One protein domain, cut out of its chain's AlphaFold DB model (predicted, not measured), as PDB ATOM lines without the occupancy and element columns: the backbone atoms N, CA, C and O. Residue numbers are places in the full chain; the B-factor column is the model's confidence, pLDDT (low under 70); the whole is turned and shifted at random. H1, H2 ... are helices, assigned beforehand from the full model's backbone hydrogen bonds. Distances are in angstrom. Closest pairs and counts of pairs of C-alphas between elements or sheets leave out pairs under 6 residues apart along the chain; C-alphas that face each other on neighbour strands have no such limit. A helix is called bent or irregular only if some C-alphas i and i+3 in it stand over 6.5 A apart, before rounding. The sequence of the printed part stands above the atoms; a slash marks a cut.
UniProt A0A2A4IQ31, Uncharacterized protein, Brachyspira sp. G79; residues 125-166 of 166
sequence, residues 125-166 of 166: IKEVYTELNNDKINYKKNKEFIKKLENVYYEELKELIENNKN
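Overview. This is residues 125 to 166 of the 166 residues of an uncharacterized protein of Brachyspira sp. G79 (UniProt A0A2A4IQ31). Three helices form a small cluster: H2, the longest, and H3 make a V joined by one residue, Tyr 153, and H1 packs along both arms of the V. H1 folds back on H2 as a helical hairpin, and the centres of the three helices make a triangle. The printed part has 42 residues with three named helices, in the order H1, H2, H3 along the chain, and no named strand; its class is all helix. The whole is compact, with a radius of gyration of the C-alphas of 9.5 A, and the C-alphas span 27 by 21 by 16 A along their three main axes.

Arrangement. H2, residues 139 to 152, touches H1, residues 125 to 134, with 8 pairs of C-alphas within 8 A. The closest C-alphas of the two are those of Asn 133 and Tyr 139, 6.2 A apart. They run opposite ways at a shallow tilt of 27 degrees and form a helical hairpin. H3, residues 154 to 163, touches H1 as well, and its closest C-alphas there are those of Lys 126 and Leu 157, 6.2 A apart. H1 and H3 run the same way at a shallow tilt of 32 degrees. H2 and H3 only just touch, with 3 pairs of C-alphas within 8 A, and H2 does so with residue 150 alone. Their closest C-alphas are those of Glu 150 and Leu 157, 6.6 A apart, and they run opposite ways at a steep tilt of 48 degrees. Two of the three touching pairs are at a shallow tilt: the helix packing is mostly aligned, but only just. In H1 every O i to N i+4 pair is within hydrogen-bond range; in H2 8 of 10 are, and in H3 4 of 6.

Along the chain. H2 is 18.6 A long from C-alpha 139 at (-26.338, 6.515, 20.096) to C-alpha 152 at (-18.111, -3.177, 6.510). It is irregular: C-alphas 141 and 144 are 7.5 A apart. H1 begins with C-alpha 125 at (-14.685, -4.322, 16.318) and is 14.1 A long. H3 is 13.3 A long and ends with C-alpha 163 at (-29.430, -9.839, 18.936). It too is irregular, with C-alphas 156 and 159 8.0 A apart.

Size, cuts and confidence. The two C-alphas farthest apart are those of Ile 137 and Glu 155, 27.0 A. The printed part has no cut and ends at Asn 166, the chain's last residue. Both links, H1 to H2 with 4 residues and H2 to H3 with 1 residue, are tight. The mean pLDDT of the printed part is 94.7, and residues 165 to 166 are under 70.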
ATOM      1  N   ILE A 125     -13.497  -4.916  16.925       98.38
ATOM      2  CA  ILE A 125     -14.685  -4.322  16.318       98.38
ATOM      3  C   ILE A 125     -15.973  -4.732  17.031       98.38
ATOM      4  O   ILE A 125     -16.934  -3.959  17.030       98.38
ATOM      5  N   LYS A 126     -15.993  -5.903  17.684       98.50
ATOM      6  CA  LYS A 126     -17.133  -6.356  18.489       98.50
ATOM      7  C   LYS A 126     -17.259  -5.489  19.732       98.50
ATOM      8  O   LYS A 126     -18.351  -5.001  20.008       98.50
ATOM      9  N   GLU A 127     -16.151  -5.235  20.430       98.50
ATOM     10  CA  GLU A 127     -16.143  -4.351  21.603       98.50
ATOM     11  C   GLU A 127     -16.545  -2.919  21.220       98.50
ATOM     12  O   GLU A 127     -17.441  -2.343  21.839       98.50
ATOM     13  N   VAL A 128     -15.970  -2.367  20.145       98.75
ATOM     14  CA  VAL A 128     -16.340  -1.036  19.632       98.75
ATOM     15  C   VAL A 128     -17.831  -0.964  19.299       98.75
ATOM     16  O   VAL A 128     -18.508  -0.015  19.703       98.75
ATOM     17  N   TYR A 129     -18.364  -1.959  18.585       98.50
ATOM     18  CA  TYR A 129     -19.781  -2.017  18.232       98.50
ATOM     19  C   TYR A 129     -20.675  -2.102  19.474       98.50
ATOM     20  O   TYR A 129     -21.667  -1.374  19.568       98.50
ATOM     21  N   THR A 130     -20.329  -2.941  20.451       97.94
ATOM     22  CA  THR A 130     -21.075  -3.069  21.708       97.94
ATOM     23  C   THR A 130     -21.091  -1.759  22.497       97.94
ATOM     24  O   THR A 130     -22.160  -1.314  22.913       97.94
ATOM     25  N   GLU A 131     -19.946  -1.090  22.653       98.25
ATOM     26  CA  GLU A 131     -19.859   0.192  23.365       98.25
ATOM     27  C   GLU A 131     -20.672   1.296  22.671       98.25
ATOM     28  O   GLU A 131     -21.409   2.040  23.322       98.25
ATOM     29  N   LEU A 132     -20.625   1.362  21.335       98.00
ATOM     30  CA  LEU A 132     -21.423   2.312  20.554       98.00
ATOM     31  C   LEU A 132     -22.937   2.105  20.715       98.00
ATOM     32  O   LEU A 132     -23.681   3.087  20.762       98.00
ATOM     33  N   ASN A 133     -23.397   0.853  20.777       96.75
ATOM     34  CA  ASN A 133     -24.817   0.533  20.945       96.75
ATOM     35  C   ASN A 133     -25.302   0.734  22.391       96.75
ATOM     36  O   ASN A 133     -26.456   1.107  22.603       96.75
ATOM     37  N   ASN A 134     -24.424   0.549  23.380       96.00
ATOM     38  CA  ASN A 134     -24.753   0.730  24.795       96.00
ATOM     39  C   ASN A 134     -24.765   2.206  25.240       96.00
ATOM     40  O   ASN A 134     -25.435   2.546  26.222       96.00
ATOM     41  N   ASP A 135     -24.080   3.105  24.525       96.00
ATOM     42  CA  ASP A 135     -24.060   4.545  24.820       96.00
ATOM     43  C   ASP A 135     -25.377   5.236  24.417       96.00
ATOM     44  O   ASP A 135     -25.512   5.838  23.349       96.00
ATOM     45  N   LYS A 136     -26.366   5.205  25.318       94.69
ATOM     46  CA  LYS A 136     -27.689   5.828  25.111       94.69
ATOM     47  C   LYS A 136     -27.629   7.335  24.839       94.69
ATOM     48  O   LYS A 136     -28.533   7.865  24.191       94.69
ATOM     49  N   ILE A 137     -26.603   8.027  25.338       95.00
ATOM     50  CA  ILE A 137     -26.455   9.480  25.199       95.00
ATOM     51  C   ILE A 137     -26.021   9.814  23.769       95.00
ATOM     52  O   ILE A 137     -26.614  10.685  23.127       95.00
ATOM     53  N   ASN A 138     -25.030   9.090  23.243       96.69
ATOM     54  CA  ASN A 138     -24.452   9.369  21.928       96.69
ATOM     55  C   ASN A 138     -24.971   8.464  20.801       96.69
ATOM     56  O   ASN A 138     -24.658   8.728  19.639       96.69
ATOM     57  N   TYR A 139     -25.820   7.470  21.086       95.88
ATOM     58  CA  TYR A 139     -26.338   6.515  20.096       95.88
ATOM     59  C   TYR A 139     -26.858   7.190  18.817       95.88
ATOM     60  O   TYR A 139     -26.446   6.862  17.705       95.88
ATOM     61  N   LYS A 140     -27.715   8.215  18.956       96.88
ATOM     62  CA  LYS A 140     -28.268   8.948  17.801       96.88
ATOM     63  C   LYS A 140     -27.182   9.625  16.964       96.88
ATOM     64  O   LYS A 140     -27.266   9.604  15.739       96.88
ATOM     65  N   LYS A 141     -26.176  10.208  17.619       96.00
ATOM     66  CA  LYS A 141     -25.038  10.876  16.975       96.00
ATOM     67  C   LYS A 141     -24.122   9.878  16.265       96.00
ATOM     68  O   LYS A 141     -23.542  10.212  15.237       96.00
ATOM     69  N   ASN A 142     -24.035   8.661  16.792       97.69
ATOM     70  CA  ASN A 142     -23.153   7.614  16.293       97.69
ATOM     71  C   ASN A 142     -23.824   6.647  15.316       97.69
ATOM     72  O   ASN A 142     -23.150   5.784  14.765       97.69
ATOM     73  N   LYS A 143     -25.119   6.817  15.027       97.25
ATOM     74  CA  LYS A 143     -25.894   5.936  14.143       97.25
ATOM     75  C   LYS A 143     -25.256   5.717  12.768       97.25
ATOM     76  O   LYS A 143     -25.328   4.615  12.235       97.25
ATOM     77  N   GLU A 144     -24.654   6.745  12.175       97.81
ATOM     78  CA  GLU A 144     -23.958   6.604  10.887       97.81
ATOM     79  C   GLU A 144     -22.701   5.742  11.004       97.81
ATOM     80  O   GLU A 144     -22.443   4.915  10.132       97.81
ATOM     81  N   PHE A 145     -21.952   5.895  12.097       98.38
ATOM     82  CA  PHE A 145     -20.773   5.080  12.350       98.38
ATOM     83  C   PHE A 145     -21.163   3.625  12.631       98.38
ATOM     84  O   PHE A 145     -20.611   2.729  12.006       98.38
ATOM     85  N   ILE A 146     -22.188   3.394  13.456       98.25
ATOM     86  CA  ILE A 146     -22.740   2.056  13.717       98.25
ATOM     87  C   ILE A 146     -23.135   1.373  12.402       98.25
ATOM     88  O   ILE A 146     -22.646   0.289  12.110       98.25
ATOM     89  N   LYS A 147     -23.915   2.043  11.544       97.94
ATOM     90  CA  LYS A 147     -24.286   1.506  10.222       97.94
ATOM     91  C   LYS A 147     -23.080   1.201   9.339       97.94
ATOM     92  O   LYS A 147     -23.095   0.229   8.591       97.94
ATOM     93  N   LYS A 148     -22.046   2.048   9.376       98.44
ATOM     94  CA  LYS A 148     -20.801   1.775   8.654       98.44
ATOM     95  C   LYS A 148     -20.192   0.463   9.149       98.44
ATOM     96  O   LYS A 148     -19.838  -0.362   8.313       98.44
ATOM     97  N   LEU A 149     -20.102   0.271  10.465       98.31
ATOM     98  CA  LEU A 149     -19.553  -0.952  11.044       98.31
ATOM     99  C   LEU A 149     -20.358  -2.185  10.627       98.31
ATOM    100  O   LEU A 149     -19.775  -3.150  10.150       98.31
ATOM    101  N   GLU A 150     -21.687  -2.114  10.707       97.81
ATOM    102  CA  GLU A 150     -22.587  -3.202  10.296       97.81
ATOM    103  C   GLU A 150     -22.418  -3.594   8.828       97.81
ATOM    104  O   GLU A 150     -22.534  -4.767   8.496       97.81
ATOM    105  N   ASN A 151     -22.140  -2.627   7.951       97.56
ATOM    106  CA  ASN A 151     -21.957  -2.883   6.525       97.56
ATOM    107  C   ASN A 151     -20.554  -3.409   6.194       97.56
ATOM    108  O   ASN A 151     -20.413  -4.270   5.332       97.56
ATOM    109  N   VAL A 152     -19.515  -2.854   6.824       98.19
ATOM    110  CA  VAL A 152     -18.111  -3.177   6.510       98.19
ATOM    111  C   VAL A 152     -17.672  -4.473   7.192       98.19
ATOM    112  O   VAL A 152     -16.971  -5.269   6.575       98.19
ATOM    113  N   TYR A 153     -18.118  -4.704   8.427       97.69
ATOM    114  CA  TYR A 153     -17.718  -5.830   9.277       97.69
ATOM    115  C   TYR A 153     -18.902  -6.762   9.573       97.69
ATOM    116  O   TYR A 153     -18.995  -7.331  10.659       97.69
ATOM    117  N   TYR A 154     -19.837  -6.899   8.622       96.81
ATOM    118  CA  TYR A 154     -21.081  -7.653   8.816       96.81
ATOM    119  C   TYR A 154     -20.838  -9.061   9.365       96.81
ATOM    120  O   TYR A 154     -21.443  -9.435  10.363       96.81
ATOM    121  N   GLU A 155     -19.930  -9.821   8.751       97.31
ATOM    122  CA  GLU A 155     -19.652 -11.206   9.153       97.31
ATOM    123  C   GLU A 155     -19.112 -11.298  10.587       97.31
ATOM    124  O   GLU A 155     -19.489 -12.194  11.339       97.31
ATOM    125  N   GLU A 156     -18.283 -10.339  11.007       97.69
ATOM    126  CA  GLU A 156     -17.737 -10.289  12.367       97.69
ATOM    127  C   GLU A 156     -18.795  -9.872  13.398       97.69
ATOM    128  O   GLU A 156     -18.744 -10.308  14.548       97.69
ATOM    129  N   LEU A 157     -19.766  -9.045  12.996       98.00
ATOM    130  CA  LEU A 157     -20.779  -8.455  13.874       98.00
ATOM    131  C   LEU A 157     -22.146  -9.148  13.813       98.00
ATOM    132  O   LEU A 157     -23.030  -8.792  14.593       98.00
ATOM    133  N   LYS A 158     -22.342 -10.122  12.919       96.81
ATOM    134  CA  LYS A 158     -23.650 -10.705  12.584       96.81
ATOM    135  C   LYS A 158     -24.473 -11.110  13.807       96.81
ATOM    136  O   LYS A 158     -25.621 -10.694  13.926       96.81
ATOM    137  N   GLU A 159     -23.875 -11.853  14.738       96.06
ATOM    138  CA  GLU A 159     -24.552 -12.301  15.965       96.06
ATOM    139  C   GLU A 159     -25.013 -11.120  16.837       96.06
ATOM    140  O   GLU A 159     -26.128 -11.117  17.354       96.06
ATOM    141  N   LEU A 160     -24.183 -10.079  16.970       96.19
ATOM    142  CA  LEU A 160     -24.524  -8.877  17.739       96.19
ATOM    143  C   LEU A 160     -25.640  -8.074  17.055       96.19
ATOM    144  O   LEU A 160     -26.544  -7.578  17.726       96.19
ATOM    145  N   ILE A 161     -25.607  -7.975  15.722       94.50
ATOM    146  CA  ILE A 161     -26.628  -7.286  14.920       94.50
ATOM    147  C   ILE A 161     -27.985  -7.983  15.047       94.50
ATOM    148  O   ILE A 161     -29.014  -7.319  15.171       94.50
ATOM    149  N   GLU A 162     -28.003  -9.312  14.978       92.31
ATOM    150  CA  GLU A 162     -29.226 -10.108  15.097       92.31
ATOM    151  C   GLU A 162     -29.825 -10.005  16.507       92.31
ATOM    152  O   GLU A 162     -31.034  -9.821  16.638       92.31
ATOM    153  N   ASN A 163     -28.987 -10.003  17.548       89.12
ATOM    154  CA  ASN A 163     -29.430  -9.839  18.936       89.12
ATOM    155  C   ASN A 163     -29.998  -8.443  19.238       89.12
ATOM    156  O   ASN A 163     -30.945  -8.335  20.008       89.12
ATOM    157  N   ASN A 164     -29.473  -7.383  18.616       77.56
ATOM    158  CA  ASN A 164     -29.949  -6.006  18.822       77.56
ATOM    159  C   ASN A 164     -31.305  -5.696  18.152       77.56
ATOM    160  O   ASN A 164     -31.864  -4.620  18.375       77.56
ATOM    161  N   LYS A 165     -31.815  -6.583  17.284       69.44
ATOM    162  CA  LYS A 165     -33.097  -6.404  16.574       69.44
ATOM    163  C   LYS A 165     -34.302  -7.002  17.308       69.44
ATOM    164  O   LYS A 165     -35.427  -6.720  16.893       69.44
ATOM    165  N   ASN A 166     -34.063  -7.804  18.345       48.75
ATOM    166  CA  ASN A 166     -35.084  -8.429  19.190       48.75
ATOM    167  C   ASN A 166     -35.303  -7.620  20.471       48.75
ATOM    168  O   ASN A 166     -36.452  -7.628  20.964       48.75
TER     169      ASN A 166